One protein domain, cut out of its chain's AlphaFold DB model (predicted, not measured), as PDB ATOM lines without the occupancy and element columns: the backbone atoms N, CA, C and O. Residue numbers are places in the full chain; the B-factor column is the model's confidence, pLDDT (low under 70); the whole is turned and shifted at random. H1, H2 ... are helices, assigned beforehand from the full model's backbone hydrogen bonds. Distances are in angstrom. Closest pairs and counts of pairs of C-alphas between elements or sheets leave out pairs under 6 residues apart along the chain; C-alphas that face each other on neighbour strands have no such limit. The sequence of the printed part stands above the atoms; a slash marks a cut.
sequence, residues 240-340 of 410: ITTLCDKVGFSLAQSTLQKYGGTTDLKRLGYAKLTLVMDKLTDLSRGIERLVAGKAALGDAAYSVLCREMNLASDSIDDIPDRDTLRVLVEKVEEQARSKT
ATOM      1  N   ILE A 240      33.065 109.764 -49.223       87.94
ATOM      2  CA  ILE A 240      32.144 110.741 -48.638       87.94
ATOM      3  C   ILE A 240      30.725 110.182 -48.537       87.94
ATOM      4  O   ILE A 240      30.074 110.422 -47.530       87.94
ATOM      5  N   THR A 241      30.254 109.414 -49.519       90.56
ATOM      6  CA  THR A 241      28.936 108.759 -49.445       90.56
ATOM      7  C   THR A 241      28.873 107.826 -48.236       90.56
ATOM      8  O   THR A 241      27.966 107.946 -47.422       90.56
ATOM      9  N   THR A 242      29.900 106.994 -48.027       91.69
ATOM     10  CA  THR A 242      29.999 106.138 -46.834       91.69
ATOM     11  C   THR A 242      30.038 106.944 -45.533       91.69
ATOM     12  O   THR A 242      29.461 106.528 -44.529       91.69
ATOM     13  N   LEU A 243      30.716 108.093 -45.514       90.88
ATOM     14  CA  LEU A 243      30.717 108.973 -44.346       90.88
ATOM     15  C   LEU A 243      29.345 109.612 -44.107       90.88
ATOM     16  O   LEU A 243      28.931 109.686 -42.954       90.88
ATOM     17  N   CYS A 244      28.632 110.029 -45.158       90.69
ATOM     18  CA  CYS A 244      27.263 110.537 -45.067       90.69
ATOM     19  C   CYS A 244      26.328 109.500 -44.432       90.69
ATOM     20  O   CYS A 244      25.590 109.846 -43.513       90.69
ATOM     21  N   ASP A 245      26.426 108.234 -44.848       90.50
ATOM     22  CA  ASP A 245      25.630 107.137 -44.283       90.50
ATOM     23  C   ASP A 245      25.947 106.909 -42.797       90.50
ATOM     24  O   ASP A 245      25.059 106.617 -42.000       90.50
ATOM     25  N   LYS A 246      27.214 107.077 -42.393       90.69
ATOM     26  CA  LYS A 246      27.632 106.943 -40.989       90.69
ATOM     27  C   LYS A 246      27.178 108.096 -40.102       90.69
ATOM     28  O   LYS A 246      26.925 107.868 -38.923       90.69
ATOM     29  N   VAL A 247      27.156 109.329 -40.615       92.38
ATOM     30  CA  VAL A 247      26.785 110.499 -39.801       92.38
ATOM     31  C   VAL A 247      25.279 110.722 -39.713       92.38
ATOM     32  O   VAL A 247      24.837 111.422 -38.809       92.38
ATOM     33  N   GLY A 248      24.511 110.143 -40.635       91.12
ATOM     34  CA  GLY A 248      23.068 110.324 -40.743       91.12
ATOM     35  C   GLY A 248      22.659 111.488 -41.652       91.12
ATOM     36  O   GLY A 248      23.415 112.440 -41.890       91.12
ATOM     37  N   PHE A 249      21.438 111.408 -42.181       90.94
ATOM     38  CA  PHE A 249      20.934 112.258 -43.265       90.94
ATOM     39  C   PHE A 249      21.019 113.762 -42.969       90.94
ATOM     40  O   PHE A 249      21.607 114.510 -43.757       90.94
ATOM     41  N   SER A 250      20.464 114.227 -41.847       90.88
ATOM     42  CA  SER A 250      20.380 115.667 -41.557       90.88
ATOM     43  C   SER A 250      21.757 116.293 -41.312       90.88
ATOM     44  O   SER A 250      22.059 117.358 -41.860       90.88
ATOM     45  N   LEU A 251      22.645 115.596 -40.595       92.25
ATOM     46  CA  LEU A 251      24.038 116.011 -40.393       92.25
ATOM     47  C   LEU A 251      24.820 116.067 -41.708       92.25
ATOM     48  O   LEU A 251      25.562 117.030 -41.942       92.25
ATOM     49  N   ALA A 252      24.649 115.070 -42.580       91.69
ATOM     50  CA  ALA A 252      25.275 115.045 -43.896       91.69
ATOM     51  C   ALA A 252      24.816 116.234 -44.753       91.69
ATOM     52  O   ALA A 252      25.650 116.981 -45.270       91.69
ATOM     53  N   GLN A 253      23.502 116.469 -44.845       92.94
ATOM     54  CA  GLN A 253      22.905 117.583 -45.591       92.94
ATOM     55  C   GLN A 253      23.373 118.945 -45.066       92.94
ATOM     56  O   GLN A 253      23.815 119.796 -45.841       92.94
ATOM     57  N   SER A 254      23.350 119.134 -43.746       91.88
ATOM     58  CA  SER A 254      23.801 120.358 -43.078       91.88
ATOM     59  C   SER A 254      25.285 120.634 -43.337       91.88
ATOM     60  O   SER A 254      25.676 121.755 -43.674       91.88
ATOM     61  N   THR A 255      26.126 119.597 -43.286       92.38
ATOM     62  CA  THR A 255      27.571 119.700 -43.549       92.38
ATOM     63  C   THR A 255      27.856 120.014 -45.016       92.38
ATOM     64  O   THR A 255      28.649 120.913 -45.316       92.38
ATOM     65  N   LEU A 256      27.175 119.332 -45.939       90.94
ATOM     66  CA  LEU A 256      27.271 119.579 -47.377       90.94
ATOM     67  C   LEU A 256      26.846 121.005 -47.728       90.94
ATOM     68  O   LEU A 256      27.574 121.722 -48.417       90.94
ATOM     69  N   GLN A 257      25.729 121.475 -47.181       91.25
ATOM     70  CA  GLN A 257      25.266 122.835 -47.416       91.25
ATOM     71  C   GLN A 257      26.223 123.876 -46.817       91.25
ATOM     72  O   GLN A 257      26.574 124.841 -47.496       91.25
ATOM     73  N   LYS A 258      26.698 123.680 -45.581       88.94
ATOM     74  CA  LYS A 258      27.537 124.654 -44.861       88.94
ATOM     75  C   LYS A 258      28.947 124.785 -45.437       88.94
ATOM     76  O   LYS A 258      29.440 125.902 -45.575       88.94
ATOM     77  N   TYR A 259      29.598 123.672 -45.773       86.06
ATOM     78  CA  TYR A 259      30.996 123.668 -46.232       86.06
ATOM     79  C   TYR A 259      31.131 123.460 -47.746       86.06
ATOM     80  O   TYR A 259      32.072 123.953 -48.369       86.06
ATOM     81  N   GLY A 260      30.169 122.779 -48.365       81.00
ATOM     82  CA  GLY A 260      30.092 122.592 -49.811       81.00
ATOM     83  C   GLY A 260      29.333 123.706 -50.545       81.00
ATOM     84  O   GLY A 260      29.635 124.019 -51.703       81.00
ATOM     85  N   GLY A 261      28.389 124.371 -49.874       81.25
ATOM     86  CA  GLY A 261      27.481 125.350 -50.484       81.25
ATOM     87  C   GLY A 261      26.390 124.715 -51.355       81.25
ATOM     88  O   GLY A 261      25.699 125.422 -52.083       81.25
ATOM     89  N   THR A 262      26.275 123.388 -51.334       87.00
ATOM     90  CA  THR A 262      25.252 122.612 -52.034       87.00
ATOM     91  C   THR A 262      25.079 121.273 -51.333       87.00
ATOM     92  O   THR A 262      26.040 120.724 -50.804       87.00
ATOM     93  N   THR A 263      23.869 120.734 -51.375       86.19
ATOM     94  CA  THR A 263      23.546 119.381 -50.915       86.19
ATOM     95  C   THR A 263      23.889 118.301 -51.946       86.19
ATOM     96  O   THR A 263      23.915 117.118 -51.619       86.19
ATOM     97  N   ASP A 264      24.192 118.693 -53.190       84.69
ATOM     98  CA  ASP A 264      24.564 117.771 -54.261       84.69
ATOM     99  C   ASP A 264      26.085 117.562 -54.315       84.69
ATOM    100  O   ASP A 264      26.847 118.382 -54.842       84.69
ATOM    101  N   LEU A 265      26.511 116.403 -53.813       78.38
ATOM    102  CA  LEU A 265      27.893 115.921 -53.817       78.38
ATOM    103  C   LEU A 265      28.569 116.002 -55.189       78.38
ATOM    104  O   LEU A 265      29.745 116.360 -55.288       78.38
ATOM    105  N   LYS A 266      27.839 115.718 -56.272       81.31
ATOM    106  CA  LYS A 266      28.415 115.655 -57.624       81.31
ATOM    107  C   LYS A 266      28.825 117.033 -58.135       81.31
ATOM    108  O   LYS A 266      29.736 117.132 -58.960       81.31
ATOM    109  N   ARG A 267      28.203 118.097 -57.614       79.25
ATOM    110  CA  ARG A 267      28.447 119.495 -58.003       79.25
ATOM    111  C   ARG A 267      29.608 120.139 -57.245       79.25
ATOM    112  O   ARG A 267      29.993 121.261 -57.570       79.25
ATOM    113  N   LEU A 268      30.198 119.447 -56.268       75.69
ATOM    114  CA  LEU A 268      31.306 119.975 -55.473       75.69
ATOM    115  C   LEU A 268      32.624 119.999 -56.256       75.69
ATOM    116  O   LEU A 268      33.002 119.046 -56.932       75.69
ATOM    117  N   GLY A 269      33.367 121.098 -56.147       69.56
ATOM    118  CA  GLY A 269      34.772 121.137 -56.565       69.56
ATOM    119  C   GLY A 269      35.656 120.356 -55.587       69.56
ATOM    120  O   GLY A 269      35.307 120.241 -54.415       69.56
ATOM    121  N   TYR A 270      36.810 119.860 -56.040       69.69
ATOM    122  CA  TYR A 270      37.676 118.977 -55.242       69.69
ATOM    123  C   TYR A 270      38.102 119.585 -53.890       69.69
ATOM    124  O   TYR A 270      37.995 118.924 -52.868       69.69
ATOM    125  N   ALA A 271      38.446 120.877 -53.838       68.00
ATOM    126  CA  ALA A 271      38.802 121.550 -52.579       68.00
ATOM    127  C   ALA A 271      37.665 121.548 -51.535       68.00
ATOM    128  O   ALA A 271      37.894 121.330 -50.348       68.00
ATOM    129  N   LYS A 272      36.419 121.759 -51.980       78.62
ATOM    130  CA  LYS A 272      35.244 121.678 -51.100       78.62
ATOM    131  C   LYS A 272      34.925 120.235 -50.718       78.62
ATOM    132  O   LYS A 272      34.439 119.995 -49.622       78.62
ATOM    133  N   LEU A 273      35.207 119.295 -51.616       80.00
ATOM    134  CA  LEU A 273      35.021 117.864 -51.413       80.00
ATOM    135  C   LEU A 273      35.943 117.350 -50.294       80.00
ATOM    136  O   LEU A 273      35.455 116.720 -49.362       80.00
ATOM    137  N   THR A 274      37.228 117.718 -50.306       75.06
ATOM    138  CA  THR A 274      38.171 117.405 -49.218       75.06
ATOM    139  C   THR A 274      37.754 118.050 -47.895       75.06
ATOM    140  O   THR A 274      37.707 117.373 -46.874       75.06
ATOM    141  N   LEU A 275      37.359 119.330 -47.909       79.38
ATOM    142  CA  LEU A 275      36.888 120.014 -46.699       79.38
ATOM    143  C   LEU A 275      35.646 119.338 -46.092       79.38
ATOM    144  O   LEU A 275      35.566 119.172 -44.877       79.38
ATOM    145  N   VAL A 276      34.673 118.951 -46.922       87.44
ATOM    146  CA  VAL A 276      33.476 118.221 -46.479       87.44
ATOM    147  C   VAL A 276      33.857 116.855 -45.908       87.44
ATOM    148  O   VAL A 276      33.337 116.487 -44.857       87.44
ATOM    149  N   MET A 277      34.780 116.133 -46.546       87.44
ATOM    150  CA  MET A 277      35.264 114.832 -46.073       87.44
ATOM    151  C   MET A 277      35.881 114.920 -44.671       87.44
ATOM    152  O   MET A 277      35.529 114.121 -43.802       87.44
ATOM    153  N   ASP A 278      36.725 115.921 -44.413       84.00
ATOM    154  CA  ASP A 278      37.317 116.137 -43.087       84.00
ATOM    155  C   ASP A 278      36.238 116.411 -42.031       84.00
ATOM    156  O   ASP A 278      36.247 115.824 -40.948       84.00
ATOM    157  N   LYS A 279      35.253 117.261 -42.355       91.25
ATOM    158  CA  LYS A 279      34.160 117.583 -41.424       91.25
ATOM    159  C   LYS A 279      33.256 116.390 -41.150       91.25
ATOM    160  O   LYS A 279      32.875 116.190 -40.001       91.25
ATOM    161  N   LEU A 280      32.946 115.585 -42.161       91.44
ATOM    162  CA  LEU A 280      32.175 114.358 -41.979       91.44
ATOM    163  C   LEU A 280      32.949 113.297 -41.188       91.44
ATOM    164  O   LEU A 280      32.345 112.598 -40.384       91.44
ATOM    165  N   THR A 281      34.274 113.220 -41.337       90.06
ATOM    166  CA  THR A 281      35.129 112.326 -40.532       90.06
ATOM    167  C   THR A 281      35.124 112.719 -39.053       90.06
ATOM    168  O   THR A 281      35.059 111.867 -38.169       90.06
ATOM    169  N   ASP A 282      35.161 114.017 -38.749       86.75
ATOM    170  CA  ASP A 282      35.040 114.486 -37.364       86.75
ATOM    171  C   ASP A 282      33.645 114.205 -36.786       86.75
ATOM    172  O   ASP A 282      33.519 113.793 -35.631       86.75
ATOM    173  N   LEU A 283      32.593 114.394 -37.587       92.50
ATOM    174  CA  LEU A 283      31.222 114.081 -37.185       92.50
ATOM    175  C   LEU A 283      31.009 112.580 -36.982       92.50
ATOM    176  O   LEU A 283      30.332 112.207 -36.027       92.50
ATOM    177  N   SER A 284      31.625 111.718 -37.798       94.19
ATOM    178  CA  SER A 284      31.493 110.267 -37.647       94.19
ATOM    179  C   SER A 284      32.067 109.796 -36.313       94.19
ATOM    180  O   SER A 284      31.437 108.995 -35.633       94.19
ATOM    181  N   ARG A 285      33.192 110.372 -35.866       91.25
ATOM    182  CA  ARG A 285      33.739 110.127 -34.517       91.25
ATOM    183  C   ARG A 285      32.786 110.598 -33.414       91.25
ATOM    184  O   ARG A 285      32.684 109.962 -32.370       91.25
ATOM    185  N   GLY A 286      32.094 111.718 -33.630       92.38
ATOM    186  CA  GLY A 286      31.056 112.207 -32.719       92.38
ATOM    187  C   GLY A 286      29.873 111.243 -32.613       92.38
ATOM    188  O   GLY A 286      29.415 110.961 -31.509       92.38
ATOM    189  N   ILE A 287      29.427 110.685 -33.738       95.19
ATOM    190  CA  ILE A 287      28.357 109.680 -33.782       95.19
ATOM    191  C   ILE A 287      28.798 108.361 -33.144       95.19
ATOM    192  O   ILE A 287      28.039 107.781 -32.377       95.19
ATOM    193  N   GLU A 288      30.034 107.912 -33.360       93.69
ATOM    194  CA  GLU A 288      30.581 106.727 -32.682       93.69
ATOM    195  C   GLU A 288      30.559 106.891 -31.153       93.69
ATOM    196  O   GLU A 288      30.129 105.986 -30.433       93.69
ATOM    197  N   ARG A 289      30.939 108.073 -30.647       94.44
ATOM    198  CA  ARG A 289      30.826 108.408 -29.217       94.44
ATOM    199  C   ARG A 289      29.381 108.436 -28.742       94.44
ATOM    200  O   ARG A 289      29.088 107.915 -27.669       94.44
ATOM    201  N   LEU A 290      28.478 108.996 -29.543       94.44
ATOM    202  CA  LEU A 290      27.054 109.028 -29.230       94.44
ATOM    203  C   LEU A 290      26.471 107.618 -29.104       94.44
ATOM    204  O   LEU A 290      25.762 107.334 -28.144       94.44
ATOM    205  N   VAL A 291      26.795 106.727 -30.044       93.19
ATOM    206  CA  VAL A 291      26.345 105.329 -30.048       93.19
ATOM    207  C   VAL A 291      26.893 104.581 -28.832       93.19
ATOM    208  O   VAL A 291      26.139 103.878 -28.159       93.19
ATOM    209  N   ALA A 292      28.171 104.770 -28.493       91.81
ATOM    210  CA  ALA A 292      28.767 104.181 -27.294       91.81
ATOM    211  C   ALA A 292      28.106 104.704 -26.004       91.81
ATOM    212  O   ALA A 292      27.768 103.926 -25.111       91.81
ATOM    213  N   GLY A 293      27.866 106.014 -25.924       91.94
ATOM    214  CA  GLY A 293      27.171 106.642 -24.806       91.94
ATOM    215  C   GLY A 293      25.722 106.169 -24.676       91.94
ATOM    216  O   GLY A 293      25.283 105.844 -23.575       91.94
ATOM    217  N   LYS A 294      24.997 106.039 -25.794       92.44
ATOM    218  CA  LYS A 294      23.641 105.473 -25.851       92.44
ATOM    219  C   LYS A 294      23.622 104.039 -25.325       92.44
ATOM    220  O   LYS A 294      22.759 103.716 -24.514       92.44
ATOM    221  N   ALA A 295      24.584 103.206 -25.726       90.69
ATOM    222  CA  ALA A 295      24.691 101.829 -25.246       90.69
ATOM    223  C   ALA A 295      24.895 101.754 -23.721       90.69
ATOM    224  O   ALA A 295      24.309 100.896 -23.066       90.69
ATOM    225  N   ALA A 296      25.676 102.674 -23.144       88.25
ATOM    226  CA  ALA A 296      25.885 102.755 -21.698       88.25
ATOM    227  C   ALA A 296      24.677 103.343 -20.940       88.25
ATOM    228  O   ALA A 296      24.359 102.912 -19.833       88.25
ATOM    229  N   LEU A 297      23.991 104.327 -21.527       89.88
ATOM    230  CA  LEU A 297      22.851 105.021 -20.925       89.88
ATOM    231  C   LEU A 297      21.544 104.203 -21.001       89.88
ATOM    232  O   LEU A 297      20.684 104.304 -20.114       89.88
ATOM    233  N   GLY A 298      21.401 103.390 -22.048       89.56
ATOM    234  CA  GLY A 298      20.214 102.612 -22.388       89.56
ATOM    235  C   GLY A 298      19.176 103.405 -23.191       89.56
ATOM    236  O   GLY A 298      18.967 104.601 -22.967       89.56
ATOM    237  N   ASP A 299      18.477 102.708 -24.092       88.56
ATOM    238  CA  ASP A 299      17.595 103.308 -25.105       88.56
ATOM    239  C   ASP A 299      16.519 104.225 -24.517       88.56
ATOM    240  O   ASP A 299      16.362 105.355 -24.965       88.56
ATOM    241  N   ALA A 300      15.836 103.799 -23.449       89.94
ATOM    242  CA  ALA A 300      14.749 104.579 -22.854       89.94
ATOM    243  C   ALA A 300      15.195 105.960 -22.337       89.94
ATOM    244  O   ALA A 300      14.449 106.930 -22.455       89.94
ATOM    245  N   ALA A 301      16.400 106.061 -21.767       89.81
ATOM    246  CA  ALA A 301      16.926 107.332 -21.264       89.81
ATOM    247  C   ALA A 301      17.484 108.202 -22.396       89.81
ATOM    248  O   ALA A 301      17.317 109.420 -22.377       89.81
ATOM    249  N   TYR A 302      18.067 107.579 -23.419       93.31
ATOM    250  CA  TYR A 302      18.474 108.283 -24.626       93.31
ATOM    251  C   TYR A 302      17.277 108.917 -25.357       93.31
ATOM    252  O   TYR A 302      17.326 110.100 -25.687       93.31
ATOM    253  N   SER A 303      16.156 108.201 -25.521       92.62
ATOM    254  CA  SER A 303      14.955 108.769 -26.153       92.62
ATOM    255  C   SER A 303      14.371 109.952 -25.366       92.62
ATOM    256  O   SER A 303      13.772 110.843 -25.965       92.62
ATOM    257  N   VAL A 304      14.536 109.994 -24.037       93.19
ATOM    258  CA  VAL A 304      14.142 111.156 -23.216       93.19
ATOM    259  C   VAL A 304      15.038 112.357 -23.516       93.19
ATOM    260  O   VAL A 304      14.509 113.430 -23.796       93.19
ATOM    261  N   LEU A 305      16.362 112.172 -23.563       92.69
ATOM    262  CA  LEU A 305      17.306 113.237 -23.928       92.69
ATOM    263  C   LEU A 305      17.024 113.816 -25.320       92.69
ATOM    264  O   LEU A 305      17.047 115.033 -25.496       92.69
ATOM    265  N   CYS A 306      16.703 112.966 -26.300       92.56
ATOM    266  CA  CYS A 306      16.338 113.425 -27.640       92.56
ATOM    267  C   CYS A 306      15.075 114.304 -27.624       92.56
ATOM    268  O   CYS A 306      15.056 115.350 -28.273       92.56
ATOM    269  N   ARG A 307      14.054 113.948 -26.828       92.75
ATOM    270  CA  ARG A 307      12.842 114.776 -26.653       92.75
ATOM    271  C   ARG A 307      13.131 116.088 -25.927       92.75
ATOM    272  O   ARG A 307      12.604 117.119 -26.327       92.75
ATOM    273  N   GLU A 308      13.974 116.073 -24.896       92.75
ATOM    274  CA  GLU A 308      14.392 117.287 -24.176       92.75
ATOM    275  C   GLU A 308      15.151 118.266 -25.077       92.75
ATOM    276  O   GLU A 308      15.029 119.480 -24.926       92.75
ATOM    277  N   MET A 309      15.927 117.743 -26.027       92.00
ATOM    278  CA  MET A 309      16.612 118.534 -27.050       92.00
ATOM    279  C   MET A 309      15.718 118.886 -28.247       92.00
ATOM    280  O   MET A 309      16.197 119.507 -29.192       92.00
ATOM    281  N   ASN A 310      14.430 118.529 -28.193       91.69
ATOM    282  CA  ASN A 310      13.441 118.769 -29.241       91.69
ATOM    283  C   ASN A 310      13.862 118.198 -30.612       91.69
ATOM    284  O   ASN A 310      13.629 118.817 -31.652       91.69
ATOM    285  N   LEU A 311      14.513 117.029 -30.609       91.19
ATOM    286  CA  LEU A 311      14.844 116.281 -31.822       91.19
ATOM    287  C   LEU A 311      13.602 115.563 -32.359       91.19
ATOM    288  O   LEU A 311      12.732 115.148 -31.592       91.19
ATOM    289  N   ALA A 312      13.532 115.399 -33.682       84.88
ATOM    290  CA  ALA A 312      12.380 114.783 -34.340       84.88
ATOM    291  C   ALA A 312      12.193 113.304 -33.951       84.88
ATOM    292  O   ALA A 312      11.060 112.838 -33.826       84.88
ATOM    293  N   SER A 313      13.291 112.586 -33.705       89.88
ATOM    294  CA  SER A 313      13.284 111.251 -33.109       89.88
ATOM    295  C   SER A 313      14.603 110.967 -32.376       89.88
ATOM    296  O   SER A 313      15.440 111.852 -32.195       89.88
ATOM    297  N   ASP A 314      14.783 109.728 -31.919       87.81
ATOM    298  CA  ASP A 314      16.045 109.209 -31.394       87.81
ATOM    299  C   ASP A 314      16.932 108.553 -32.475       87.81
ATOM    300  O   ASP A 314      17.952 107.931 -32.161       87.81
ATOM    301  N   SER A 315      16.589 108.718 -33.753       91.69
ATOM    302  CA  SER A 315      17.454 108.363 -34.874       91.69
ATOM    303  C   SER A 315      18.636 109.328 -35.001       91.69
ATOM    304  O   SER A 315      18.511 110.535 -34.794       91.69
ATOM    305  N   ILE A 316      19.790 108.798 -35.417       90.44
ATOM    306  CA  ILE A 316      20.961 109.611 -35.780       90.44
ATOM    307  C   ILE A 316      20.691 110.498 -37.005       90.44
ATOM    308  O   ILE A 316      21.307 111.553 -37.148       90.44
ATOM    309  N   ASP A 317      19.740 110.103 -37.858       91.25
ATOM    310  CA  ASP A 317      19.371 110.833 -39.073       91.25
ATOM    311  C   ASP A 317      18.682 112.168 -38.791       91.25
ATOM    312  O   ASP A 317      18.696 113.050 -39.652       91.25
ATOM    313  N   ASP A 318      18.124 112.335 -37.591       90.69
ATOM    314  CA  ASP A 318      17.356 113.514 -37.185       90.69
ATOM    315  C   ASP A 318      18.191 114.544 -36.418       90.69
ATOM    316  O   ASP A 318      17.670 115.562 -35.958       90.69
ATOM    317  N   ILE A 319      19.500 114.313 -36.291       93.44
ATOM    318  CA  ILE A 319      20.418 115.276 -35.687       93.44
ATOM    319  C   ILE A 319      20.687 116.388 -36.721       93.44
ATOM    320  O   ILE A 319      21.249 116.118 -37.781       93.44
ATOM    321  N   PRO A 320      20.298 117.649 -36.464       89.06
ATOM    322  CA  PRO A 320      20.238 118.674 -37.509       89.06
ATOM    323  C   PRO A 320      21.602 119.284 -37.860       89.06
ATOM    324  O   PRO A 320      21.838 119.696 -38.996       89.06
ATOM    325  N   ASP A 321      22.515 119.375 -36.892       91.56
ATOM    326  CA  ASP A 321      23.817 120.006 -37.080       91.56
ATOM    327  C   ASP A 321      24.857 119.561 -36.041       91.56
ATOM    328  O   ASP A 321      24.576 118.875 -35.053       91.56
ATOM    329  N   ARG A 322      26.104 119.975 -36.289       91.62
ATOM    330  CA  ARG A 322      27.268 119.670 -35.449       91.62
ATOM    331  C   ARG A 322      27.111 120.142 -34.004       91.62
ATOM    332  O   ARG A 322      27.629 119.485 -33.104       91.62
ATOM    333  N   ASP A 323      26.519 121.311 -33.787       91.75
ATOM    334  CA  ASP A 323      26.437 121.889 -32.446       91.75
ATOM    335  C   ASP A 323      25.432 121.102 -31.601       91.75
ATOM    336  O   ASP A 323      25.718 120.784 -30.446       91.75
ATOM    337  N   THR A 324      24.339 120.662 -32.222       93.44
ATOM    338  CA  THR A 324      23.359 119.757 -31.624       93.44
ATOM    339  C   THR A 324      23.971 118.391 -31.313       93.44
ATOM    340  O   THR A 324      23.814 117.903 -30.195       93.44
ATOM    341  N   LEU A 325      24.750 117.808 -32.239       94.81
ATOM    342  CA  LEU A 325      25.496 116.566 -31.986       94.81
ATOM    343  C   LEU A 325      26.437 116.705 -30.783       94.81
ATOM    344  O   LEU A 325      26.477 115.820 -29.932       94.81
ATOM    345  N   ARG A 326      27.192 117.808 -30.699       95.88
ATOM    346  CA  ARG A 326      28.131 118.047 -29.593       95.88
ATOM    347  C   ARG A 326      27.406 118.056 -28.248       95.88
ATOM    348  O   ARG A 326      27.807 117.324 -27.349       95.88
ATOM    349  N   VAL A 327      26.340 118.847 -28.132       95.38
ATOM    350  CA  VAL A 327      25.567 118.969 -26.885       95.38
ATOM    351  C   VAL A 327      24.916 117.637 -26.509       95.38
ATOM    352  O   VAL A 327      24.911 117.268 -25.336       95.38
ATOM    353  N   LEU A 328      24.400 116.891 -27.490       94.50
ATOM    354  CA  LEU A 328      23.792 115.585 -27.247       94.50
ATOM    355  C   LEU A 328      24.827 114.569 -26.742       94.50
ATOM    356  O   LEU A 328      24.567 113.892 -25.753       94.50
ATOM    357  N   VAL A 329      26.011 114.497 -27.363       95.44
ATOM    358  CA  VAL A 329      27.116 113.631 -26.906       95.44
ATOM    359  C   VAL A 329      27.533 113.981 -25.480       95.44
ATOM    360  O   VAL A 329      27.644 113.084 -24.651       95.44
ATOM    361  N   GLU A 330      27.716 115.267 -25.174       94.62
ATOM    362  CA  GLU A 330      28.096 115.729 -23.833       94.62
ATOM    363  C   GLU A 330      27.061 115.311 -22.777       94.62
ATOM    364  O   GLU A 330      27.426 114.700 -21.772       94.62
ATOM    365  N   LYS A 331      25.767 115.541 -23.036       93.56
ATOM    366  CA  LYS A 331      24.681 115.143 -22.126       93.56
ATOM    367  C   LYS A 331      24.572 113.629 -21.953       93.56
ATOM    368  O   LYS A 331      24.352 113.152 -20.840       93.56
ATOM    369  N   VAL A 332      24.708 112.868 -23.038       94.06
ATOM    370  CA  VAL A 332      24.641 111.400 -22.998       94.06
ATOM    371  C   VAL A 332      25.816 110.835 -22.207       94.06
ATOM    372  O   VAL A 332      25.612 109.962 -21.369       94.06
ATOM    373  N   GLU A 333      27.034 111.334 -22.423       93.38
ATOM    374  CA  GLU A 333      28.220 110.891 -21.684       93.38
ATOM    375  C   GLU A 333      28.157 111.279 -20.199       93.38
ATOM    376  O   GLU A 333      28.560 110.489 -19.343       93.38
ATOM    377  N   GLU A 334      27.630 112.462 -19.873       91.50
ATOM    378  CA  GLU A 334      27.424 112.904 -18.491       91.50
ATOM    379  C   GLU A 334      26.404 112.017 -17.769       91.50
ATOM    380  O   GLU A 334      26.689 111.496 -16.687       91.50
ATOM    381  N   GLN A 335      25.253 111.752 -18.397       87.00
ATOM    382  CA  GLN A 335      24.238 110.888 -17.800       87.00
ATOM    383  C   GLN A 335      24.650 109.414 -17.763       87.00
ATOM    384  O   GLN A 335      24.332 108.716 -16.801       87.00
ATOM    385  N   ALA A 336      25.392 108.921 -18.758       86.62
ATOM    386  CA  ALA A 336      25.953 107.572 -18.729       86.62
ATOM    387  C   ALA A 336      26.938 107.422 -17.559       86.62
ATOM    388  O   ALA A 336      26.930 106.403 -16.865       86.62
ATOM    389  N   ARG A 337      27.727 108.464 -17.269       83.12
ATOM    390  CA  ARG A 337      28.634 108.497 -16.115       83.12
ATOM    391  C   ARG A 337      27.886 108.503 -14.782       83.12
ATOM    392  O   ARG A 337      28.343 107.847 -13.853       83.12
ATOM    393  N   SER A 338      26.739 109.181 -14.686       75.06
ATOM    394  CA  SER A 338      25.910 109.184 -13.468       75.06
ATOM    395  C   SER A 338      25.040 107.934 -13.297       75.06
ATOM    396  O   SER A 338      24.674 107.592 -12.177       75.06
ATOM    397  N   LYS A 339      24.669 107.276 -14.402       63.28
ATOM    398  CA  LYS A 339      23.785 106.100 -14.432       63.28
ATOM    399  C   LYS A 339      24.547 104.786 -14.424       63.28
ATOM    400  O   LYS A 339      23.932 103.751 -14.194       63.28
ATOM    401  N   THR A 340      25.863 104.827 -14.632       46.12
ATOM    402  CA  THR A 340      26.742 103.757 -14.173       46.12
ATOM    403  C   THR A 340      26.431 103.610 -12.685       46.12
ATOM    404  O   THR A 340      26.786 104.503 -11.910       46.12
TER     405      THR A 340
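AT A GLANCE: This is residues 240 to 340 of the 410 residues of an uncharacterized protein of Bryobacterales bacterium (UniProt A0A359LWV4). One long helix, H3, makes the spine of a rod, with H2 packed on its residues 272 to 280, H1 packed on its residues 276 to 287, and H5 running beside its later part. The short H4 packs on H5 at a steep angle, near the last part of H3 about Lys 294, and residues 309 to 321 fold back from H4 to the start of H5. The 101 printed residues hold five named helices, H1 to H5 in that order, and no named strand; the class is all helix. The whole is compact, with a radius of gyration of the C-alphas of 14.3 A and spans of 46 by 21 by 19 A.

HOW THE PARTS SIT: H3, residues 270 to 297, is the hub, touching three other helices, and helix packing is mostly aligned. H5, residues 322 to 339, touches H3 at a shallow tilt of 21 degrees, the same way; the closest C-alphas, those of Leu 297 and Ala 336, are 4.6 A apart. H1, residues 240 to 247, touches H3 residues 276 to 287 alone, at a shallow tilt of 25 degrees, the same way, with the C-alphas of Val 247 and Ser 284 closest at 5.2 A. H2, residues 249 to 260, forms a helical hairpin with H3, a shallow tilt of 31 degrees, opposite ways; it touches H3 residues 272 to 280 alone, and the closest C-alphas, of Gly 260 and Lys 272, are 5.4 A apart. H1 and H2 only just touch, and only at the corner by their link, with 3 pairs of C-alphas within 8 A; the closest are those of Cys 244 and Ala 252, at 5.1 A. H4, residues 299 to 308, touches H5 residues 328 to 332 alone, at a steep tilt of 48 degrees, opposite ways, with the C-alphas of Tyr 302 and Val 332 closest at 7.1 A. H3 and H4 are close but not clearly touching, while H4 is apart from H1 and H2. In H1, H2, H3, H4 and H5 every O i to N i+4 pair is within hydrogen-bond range.

IN THESE COORDINATES: H3 measures 39.9 A, from C-alpha 270 at (37.676, 118.977, -55.242) to C-alpha 297 at (22.851, 105.021, -20.925). H5 measures 25.3 A and ends with C-alpha 339 at (23.785, 106.100, -14.432). H2 spans 15.3 A, H4 14.4 A and H1 10.3 A.

THE WHOLE: The two C-alphas farthest apart, those of Arg 267 and Thr 340, are 46.6 A apart. The printed part has no cut. The link from H4 to H5, 13 residues, is long. The mean pLDDT of the printed part is 88.3, with residues 269 to 271 and 339 to 340 under 70.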